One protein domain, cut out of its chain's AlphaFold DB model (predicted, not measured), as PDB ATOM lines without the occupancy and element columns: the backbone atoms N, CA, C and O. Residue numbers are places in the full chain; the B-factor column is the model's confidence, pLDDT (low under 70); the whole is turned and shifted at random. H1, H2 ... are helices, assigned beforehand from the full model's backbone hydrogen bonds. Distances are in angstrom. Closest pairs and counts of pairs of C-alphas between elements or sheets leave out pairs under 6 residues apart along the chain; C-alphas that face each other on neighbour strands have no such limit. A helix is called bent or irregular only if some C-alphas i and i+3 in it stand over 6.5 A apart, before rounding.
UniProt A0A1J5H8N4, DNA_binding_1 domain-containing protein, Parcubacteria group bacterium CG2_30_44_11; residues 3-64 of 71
ATOM      1  N   ALA A   3      30.611 -27.342  28.566       78.00
ATOM      2  CA  ALA A   3      30.985 -27.387  29.985       78.00
ATOM      3  C   ALA A   3      30.698 -26.072  30.745       78.00
ATOM      4  O   ALA A   3      30.371 -26.091  31.928       78.00
ATOM      5  N   ARG A   4      30.745 -24.922  30.052       78.88
ATOM      6  CA  ARG A   4      30.474 -23.602  30.648       78.88
ATOM      7  C   ARG A   4      28.989 -23.366  30.952       78.88
ATOM      8  O   ARG A   4      28.682 -22.484  31.747       78.88
ATOM      9  N   SER A   5      28.069 -24.112  30.332       86.06
ATOM     10  CA  SER A   5      26.625 -23.970  30.566       86.06
ATOM     11  C   SER A   5      26.083 -24.922  31.632       86.06
ATOM     12  O   SER A   5      24.930 -24.753  32.027       86.06
ATOM     13  N   ILE A   6      26.895 -25.859  32.142       86.12
ATOM     14  CA  ILE A   6      26.469 -26.862  33.131       86.12
ATOM     15  C   ILE A   6      25.813 -26.183  34.335       86.12
ATOM     16  O   ILE A   6      24.659 -26.472  34.632       86.12
ATOM     17  N   SER A   7      26.464 -25.198  34.960       82.44
ATOM     18  CA  SER A   7      25.896 -24.499  36.125       82.44
ATOM     19  C   SER A   7      24.537 -23.853  35.833       82.44
ATOM     20  O   SER A   7      23.641 -23.893  36.672       82.44
ATOM     21  N   ARG A   8      24.347 -23.309  34.621       87.31
ATOM     22  CA  ARG A   8      23.073 -22.707  34.184       87.31
ATOM     23  C   ARG A   8      21.986 -23.751  33.918       87.31
ATOM     24  O   ARG A   8      20.806 -23.438  34.029       87.31
ATOM     25  N   ILE A   9      22.363 -24.963  33.523       90.12
ATOM     26  CA  ILE A   9      21.430 -26.079  33.334       90.12
ATOM     27  C   ILE A   9      20.997 -26.610  34.703       90.12
ATOM     28  O   ILE A   9      19.801 -26.729  34.959       90.12
ATOM     29  N   LEU A  10      21.952 -26.846  35.609       89.19
ATOM     30  CA  LEU A  10      21.676 -27.346  36.959       89.19
ATOM     31  C   LEU A  10      20.790 -26.377  37.753       89.19
ATOM     32  O   LEU A  10      19.881 -26.815  38.455       89.19
ATOM     33  N   SER A  11      20.982 -25.063  37.587       87.44
ATOM     34  CA  SER A  11      20.144 -24.055  38.247       87.44
ATOM     35  C   SER A  11      18.702 -24.002  37.732       87.44
ATOM     36  O   SER A  11      17.848 -23.393  38.369       87.44
ATOM     37  N   LYS A  12      18.384 -24.644  36.608       92.19
ATOM     38  CA  LYS A  12      17.011 -24.723  36.083       92.19
ATOM     39  C   LYS A  12      16.304 -26.028  36.436       92.19
ATOM     40  O   LYS A  12      15.151 -26.208  36.053       92.19
ATOM     41  N   ALA A  13      16.972 -26.944  37.134       92.62
ATOM     42  CA  ALA A  13      16.375 -28.221  37.487       92.62
ATOM     43  C   ALA A  13      15.185 -28.036  38.452       92.62
ATOM     44  O   ALA A  13      15.326 -27.316  39.442       92.62
ATOM     45  N   PRO A  14      14.047 -28.726  38.236       93.44
ATOM     46  CA  PRO A  14      12.873 -28.625  39.111       93.44
ATOM     47  C   PRO A  14      13.158 -29.005  40.570       93.44
ATOM     48  O   PRO A  14      12.590 -28.428  41.490       93.44
ATOM     49  N   ASN A  15      14.068 -29.962  40.788       93.31
ATOM     50  CA  ASN A  15      14.513 -30.387  42.111       93.31
ATOM     51  C   ASN A  15      16.036 -30.259  42.243       93.31
ATOM     52  O   ASN A  15      16.768 -31.247  42.238       93.31
ATOM     53  N   GLN A  16      16.519 -29.022  42.373       89.62
ATOM     54  CA  GLN A  16      17.951 -28.736  42.528       89.62
ATOM     55  C   GLN A  16      18.594 -29.487  43.705       89.62
ATOM     56  O   GLN A  16      19.751 -29.891  43.618       89.62
ATOM     57  N   LYS A  17      17.853 -29.707  44.802       87.81
ATOM     58  CA  LYS A  17      18.371 -30.368  46.012       87.81
ATOM     59  C   LYS A  17      18.704 -31.847  45.798       87.81
ATOM     60  O   LYS A  17      19.498 -32.392  46.557       87.81
ATOM     61  N   ALA A  18      18.112 -32.486  44.789       91.50
ATOM     62  CA  ALA A  18      18.415 -33.873  44.441       91.50
ATOM     63  C   ALA A  18      19.722 -34.023  43.644       91.50
ATOM     64  O   ALA A  18      20.224 -35.135  43.501       91.50
ATOM     65  N   ILE A  19      20.282 -32.927  43.122       91.19
ATOM     66  CA  ILE A  19      21.496 -32.969  42.307       91.19
ATOM     67  C   ILE A  19      22.717 -33.144  43.224       91.19
ATOM     68  O   ILE A  19      22.960 -32.282  44.076       91.19
ATOM     69  N   PRO A  20      23.548 -34.186  43.029       91.62
ATOM     70  CA  PRO A  20      24.790 -34.374  43.775       91.62
ATOM     71  C   PRO A  20      25.891 -33.447  43.235       91.62
ATOM     72  O   PRO A  20      26.893 -33.885  42.673       91.62
ATOM     73  N   TRP A  21      25.694 -32.137  43.379       90.69
ATOM     74  CA  TRP A  21      26.567 -31.100  42.817       90.69
ATOM     75  C   TRP A  21      28.022 -31.211  43.297       90.69
ATOM     76  O   TRP A  21      28.937 -30.820  42.575       90.69
ATOM     77  N   HIS A  22      28.263 -31.782  44.484       92.06
ATOM     78  CA  HIS A  22      29.611 -31.998  45.017       92.06
ATOM     79  C   HIS A  22      30.432 -32.951  44.143       92.06
ATOM     80  O   HIS A  22      31.656 -32.811  44.097       92.06
ATOM     81  N   ARG A  23      29.786 -33.853  43.397       92.06
ATOM     82  CA  ARG A  23      30.448 -34.791  42.474       92.06
ATOM     83  C   ARG A  23      30.866 -34.155  41.147       92.06
ATOM     84  O   ARG A  23      31.616 -34.760  40.394       92.06
ATOM     85  N   ILE A  24      30.414 -32.934  40.859       90.31
ATOM     86  CA  ILE A  24      30.720 -32.233  39.609       90.31
ATOM     87  C   ILE A  24      31.977 -31.391  39.816       90.31
ATOM     88  O   ILE A  24      31.985 -30.437  40.603       90.31
ATOM     89  N   VAL A  25      33.052 -31.760  39.128       89.94
ATOM     90  CA  VAL A  25      34.381 -31.148  39.248       89.94
ATOM     91  C   VAL A  25      34.934 -30.788  37.874       89.94
ATOM     92  O   VAL A  25      34.354 -31.151  36.849       89.94
ATOM     93  N   TYR A  26      36.031 -30.033  37.842       88.44
ATOM     94  CA  TYR A  26      36.719 -29.758  36.585       88.44
ATOM     95  C   TYR A  26      37.381 -31.031  36.042       88.44
ATOM     96  O   TYR A  26      37.681 -31.960  36.788       88.44
ATOM     97  N   SER A  27      37.623 -31.062  34.731       86.00
ATOM     98  CA  SER A  27      38.174 -32.228  34.026       86.00
ATOM     99  C   SER A  27      39.573 -32.641  34.494       86.00
ATOM    100  O   SER A  27      39.987 -33.761  34.242       86.00
ATOM    101  N   ASP A  28      40.303 -31.747  35.159       86.12
ATOM    102  CA  ASP A  28      41.625 -31.993  35.745       86.12
ATOM    103  C   ASP A  28      41.566 -32.351  37.242       86.12
ATOM    104  O   ASP A  28      42.574 -32.293  37.945       86.12
ATOM    105  N   GLY A  29      40.377 -32.672  37.761       88.00
ATOM    106  CA  GLY A  29      40.173 -33.044  39.160       88.00
ATOM    107  C   GLY A  29      40.194 -31.866  40.138       88.00
ATOM    108  O   GLY A  29      40.120 -32.090  41.352       88.00
ATOM    109  N   ARG A  30      40.266 -30.613  39.657       92.00
ATOM    110  CA  ARG A  30      40.107 -29.433  40.518       92.00
ATOM    111  C   ARG A  30      38.689 -29.319  41.049       92.00
ATOM    112  O   ARG A  30      37.705 -29.453  40.316       92.00
ATOM    113  N   VAL A  31      38.597 -28.942  42.316       92.88
ATOM    114  CA  VAL A  31      37.334 -28.684  42.995       92.88
ATOM    115  C   VAL A  31      37.138 -27.190  43.187       92.88
ATOM    116  O   VAL A  31      38.010 -26.481  43.679       92.88
ATOM    117  N   TRP A  32      35.951 -26.709  42.828       87.88
ATOM    118  CA  TRP A  32      35.528 -25.360  43.174       87.88
ATOM    119  C   TRP A  32      35.035 -25.324  44.629       87.88
ATOM    120  O   TRP A  32      34.019 -25.945  44.966       87.88
ATOM    121  N   LEU A  33      35.787 -24.628  45.483       86.31
ATOM    122  CA  LEU A  33      35.497 -24.415  46.902       86.31
ATOM    123  C   LEU A  33      35.196 -22.934  47.133       86.31
ATOM    124  O   LEU A  33      36.070 -22.148  47.482       86.31
ATOM    125  N   GLU A  34      33.951 -22.537  46.888       88.00
ATOM    126  CA  GLU A  34      33.484 -21.219  47.305       88.00
ATOM    127  C   GLU A  34      33.246 -21.225  48.828       88.00
ATOM    128  O   GLU A  34      32.612 -22.167  49.319       88.00
ATOM    129  N   PRO A  35      33.692 -20.199  49.584       90.75
ATOM    130  CA  PRO A  35      33.617 -20.197  51.050       90.75
ATOM    131  C   PRO A  35      32.215 -20.477  51.611       90.75
ATOM    132  O   PRO A  35      32.071 -21.129  52.642       90.75
ATOM    133  N   ALA A  36      31.166 -20.046  50.902       91.25
ATOM    134  CA  ALA A  36      29.774 -20.264  51.295       91.25
ATOM    135  C   ALA A  36      29.346 -21.746  51.286       91.25
ATOM    136  O   ALA A  36      28.464 -22.140  52.048       91.25
ATOM    137  N   TYR A  37      29.965 -22.577  50.441       89.25
ATOM    138  CA  TYR A  37      29.568 -23.974  50.218       89.25
ATOM    139  C   TYR A  37      30.654 -24.988  50.594       89.25
ATOM    140  O   TYR A  37      30.385 -26.193  50.622       89.25
ATOM    141  N   GLU A  38      31.864 -24.525  50.908       92.56
ATOM    142  CA  GLU A  38      33.026 -25.356  51.225       92.56
ATOM    143  C   GLU A  38      32.728 -26.373  52.335       92.56
ATOM    144  O   GLU A  38      32.882 -27.579  52.128       92.56
ATOM    145  N   ALA A  39      32.209 -25.923  53.480       93.81
ATOM    146  CA  ALA A  39      31.925 -26.803  54.614       93.81
ATOM    147  C   ALA A  39      30.905 -27.907  54.266       93.81
ATOM    148  O   ALA A  39      31.065 -29.068  54.661       93.81
ATOM    149  N   ALA A  40      29.870 -27.568  53.489       93.56
ATOM    150  CA  ALA A  40      28.872 -28.529  53.032       93.56
ATOM    151  C   ALA A  40      29.483 -29.554  52.064       93.56
ATOM    152  O   ALA A  40      29.239 -30.757  52.207       93.56
ATOM    153  N   ARG A  41      30.325 -29.095  51.126       94.31
ATOM    154  CA  ARG A  41      31.016 -29.957  50.158       94.31
ATOM    155  C   ARG A  41      31.951 -30.943  50.851       94.31
ATOM    156  O   ARG A  41      31.861 -32.145  50.609       94.31
ATOM    157  N   LEU A  42      32.789 -30.452  51.765       93.31
ATOM    158  CA  LEU A  42      33.746 -31.269  52.514       93.31
ATOM    159  C   LEU A  42      33.046 -32.333  53.372       93.31
ATOM    160  O   LEU A  42      33.518 -33.468  53.464       93.31
ATOM    161  N   LYS A  43      31.881 -32.012  53.949       95.44
ATOM    162  CA  LYS A  43      31.064 -32.985  54.691       95.44
ATOM    163  C   LYS A  43      30.592 -34.141  53.802       95.44
ATOM    164  O   LYS A  43      30.578 -35.283  54.259       95.44
ATOM    165  N   LEU A  44      30.201 -33.858  52.558       94.94
ATOM    166  CA  LEU A  44      29.777 -34.877  51.590       94.94
ATOM    167  C   LEU A  44      30.971 -35.700  51.092       94.94
ATOM    168  O   LEU A  44      30.893 -36.925  51.070       94.94
ATOM    169  N   TYR A  45      32.106 -35.056  50.816       95.00
ATOM    170  CA  TYR A  45      33.351 -35.741  50.445       95.00
ATOM    171  C   TYR A  45      33.827 -36.712  51.514       95.00
ATOM    172  O   TYR A  45      34.154 -37.855  51.200       95.00
ATOM    173  N   LYS A  46      33.764 -36.319  52.789       94.44
ATOM    174  CA  LYS A  46      34.104 -37.213  53.899       94.44
ATOM    175  C   LYS A  46      33.207 -38.456  53.945       94.44
ATOM    176  O   LYS A  46      33.702 -39.540  54.235       94.44
ATOM    177  N   LYS A  47      31.906 -38.316  53.657       95.19
ATOM    178  CA  LYS A  47      30.967 -39.452  53.601       95.19
ATOM    179  C   LYS A  47      31.269 -40.395  52.435       95.19
ATOM    180  O   LYS A  47      31.132 -41.602  52.590       95.19
ATOM    181  N   GLU A  48      31.687 -39.843  51.300       93.00
ATOM    182  CA  GLU A  48      31.961 -40.586  50.063       93.00
ATOM    183  C   GLU A  48      33.436 -40.997  49.911       93.00
ATOM    184  O   GLU A  48      33.805 -41.561  48.887       93.00
ATOM    185  N   LYS A  49      34.280 -40.757  50.927       94.00
ATOM    186  CA  LYS A  49      35.729 -41.046  50.910       94.00
ATOM    187  C   LYS A  49      36.465 -40.363  49.742       94.00
ATOM    188  O   LYS A  49      37.355 -40.941  49.123       94.00
ATOM    189  N   ILE A  50      36.099 -39.116  49.452       93.69
ATOM    190  CA  ILE A  50      36.781 -38.249  48.484       93.69
ATOM    191  C   ILE A  50      37.784 -37.383  49.247       93.69
ATOM    192  O   ILE A  50      37.425 -36.730  50.232       93.69
ATOM    193  N   TYR A  51      39.034 -37.361  48.792       93.00
ATOM    194  CA  TYR A  51      40.125 -36.663  49.471       93.00
ATOM    195  C   TYR A  51      40.673 -35.535  48.604       93.00
ATOM    196  O   TYR A  51      40.825 -35.701  47.398       93.00
ATOM    197  N   LEU A  52      40.983 -34.393  49.222       93.25
ATOM    198  CA  LEU A  52      41.564 -33.235  48.544       93.25
ATOM    199  C   LEU A  52      42.996 -32.990  49.006       93.25
ATOM    200  O   LEU A  52      43.310 -33.120  50.190       93.25
ATOM    201  N   ASN A  53      43.858 -32.572  48.082       91.38
ATOM    202  CA  ASN A  53      45.165 -32.028  48.431       91.38
ATOM    203  C   ASN A  53      45.060 -30.548  48.841       91.38
ATOM    204  O   ASN A  53      44.040 -29.887  48.649       91.38
ATOM    205  N   LYS A  54      46.169 -29.989  49.341       89.94
ATOM    206  CA  LYS A  54      46.265 -28.571  49.743       89.94
ATOM    207  C   LYS A  54      45.992 -27.573  48.608       89.94
ATOM    208  O   LYS A  54      45.766 -26.403  48.878       89.94
ATOM    209  N   ARG A  55      46.051 -28.015  47.348       89.44
ATOM    210  CA  ARG A  55      45.785 -27.198  46.156       89.44
ATOM    211  C   ARG A  55      44.332 -27.318  45.668       89.44
ATOM    212  O   ARG A  55      44.004 -26.708  44.656       89.44
ATOM    213  N   GLY A  56      43.480 -28.096  46.346       90.38
ATOM    214  CA  GLY A  56      42.067 -28.278  45.989       90.38
ATOM    215  C   GLY A  56      41.802 -29.307  44.883       90.38
ATOM    216  O   GLY A  56      40.763 -29.237  44.230       90.38
ATOM    217  N   TYR A  57      42.721 -30.246  44.652       93.44
ATOM    218  CA  TYR A  57      42.543 -31.340  43.688       93.44
ATOM    219  C   TYR A  57      42.174 -32.631  44.406       93.44
ATOM    220  O   TYR A  57      42.700 -32.896  45.491       93.44
ATOM    221  N   ILE A  58      41.332 -33.450  43.777       93.19
ATOM    222  CA  ILE A  58      41.011 -34.789  44.276       93.19
ATOM    223  C   ILE A  58      42.244 -35.688  44.149       93.19
ATOM    224  O   ILE A  58      42.775 -35.867  43.058       93.19
ATOM    225  N   THR A  59      42.712 -36.258  45.260       91.38
ATOM    226  CA  THR A  59      43.915 -37.112  45.262       91.38
ATOM    227  C   THR A  59      43.626 -38.527  44.794       91.38
ATOM    228  O   THR A  59      44.489 -39.159  44.201       91.38
ATOM    229  N   ASN A  60      42.419 -39.025  45.048       89.25
ATOM    230  CA  ASN A  60      41.985 -40.359  44.653       89.25
ATOM    231  C   ASN A  60      41.144 -40.345  43.368       89.25
ATOM    232  O   ASN A  60      40.279 -41.199  43.204       89.25
ATOM    233  N   PHE A  61      41.384 -39.371  42.478       84.38
ATOM    234  CA  PHE A  61      40.526 -39.088  41.326       84.38
ATOM    235  C   PHE A  61      40.351 -40.315  40.434       84.38
ATOM    236  O   PHE A  61      39.224 -40.745  40.251       84.38
ATOM    237  N   GLU A  62      41.437 -40.954  40.002       80.00
ATOM    238  CA  GLU A  62      41.397 -42.144  39.134       80.00
ATOM    239  C   GLU A  62      40.615 -43.319  39.741       80.00
ATOM    240  O   GLU A  62      40.022 -44.105  39.016       80.00
ATOM    241  N   THR A  63      40.564 -43.427  41.072       82.50
ATOM    242  CA  THR A  63      39.851 -44.523  41.754       82.50
ATOM    243  C   THR A  63      38.355 -44.273  41.935       82.50
ATOM    244  O   THR A  63      37.599 -45.216  42.147       82.50
ATOM    245  N   VAL A  64      37.926 -43.008  41.911       82.50
ATOM    246  CA  VAL A  64      36.515 -42.611  42.095       82.50
ATOM    247  C   VAL A  64      35.895 -42.054  40.819       82.50
ATOM    248  O   VAL A  64      34.697 -41.773  40.788       82.50
TER     249      VAL A  64
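This is residues 3 to 64 of the 71 residues of the protein "DNA_binding_1 domain-containing protein" of Parcubacteria group bacterium CG2_30_44_11 (UniProt A0A1J5H8N4). One long helix, H2, stands across the length of a small body whose core is made of winding chain with no named element, while the short helices H1 and H3 lie away from H2 and from each other. Residues 24 to 32 and residues 51 to 58 each fold back on themselves, residues 53 to 55 lie at one end of the length, and at the other end residues 12 to 18, in the link after H1, stick out. The printed part has 62 residues with three named helices, in the order H1, H2, H3, and no named strand; the class is all helix, though the named elements hold 26 of the 62 printed residues, under half. The whole is compact, with a radius of gyration of the C-alphas of 12.1 A, and its C-alphas span 33 by 23 by 23 A along the three main axes.

H1, residues 3 to 10, touches no helix. A long link of 24 residues, 11 to 34, follows it, and within this link residues 12 to 18 stand free. H2, residues 35 to 48, is apart from H1, with no C-alpha of the one within 8 A of the other. After a long link of 12 residues, 49 to 60, comes H3, residues 61 to 64, which is apart from both H1 and H2, with no C-alpha of either within 8 A of a C-alpha of H3. In the backbones, O i to N i+4 pairs are within hydrogen-bond range in 2 of 4 cases in H1 and 8 of 10 in H2, while H3 is too short for such a pair and has its one O i to N i+3 pair within range.

H1 runs from Ala 3, with its C-alpha at (30.985, -27.387, 29.985), to Leu 10. It is irregular: C-alphas 4 and 7 are 7.2 A apart. H2 runs from Pro 35, with its C-alpha at (33.617, -20.197, 51.050), to Glu 48, and measures 20.5 A from first to last C-alpha. It is irregular too: C-alphas 36 and 39 are 7.6 A apart. H3 runs from Phe 61 to Val 64, whose C-alpha is at (36.515, -42.611, 42.095).

The two C-alphas farthest apart are those of Pro 14 and Lys 54, at 35.0 A. The C-alphas of Ala 3 and Val 64, the first and last printed, are 20.2 A apart. The printed part has no cut, and both links, H1 to H2 and H2 to H3, are long. The mean pLDDT of the printed part is 90.0, and no printed residue is under 70.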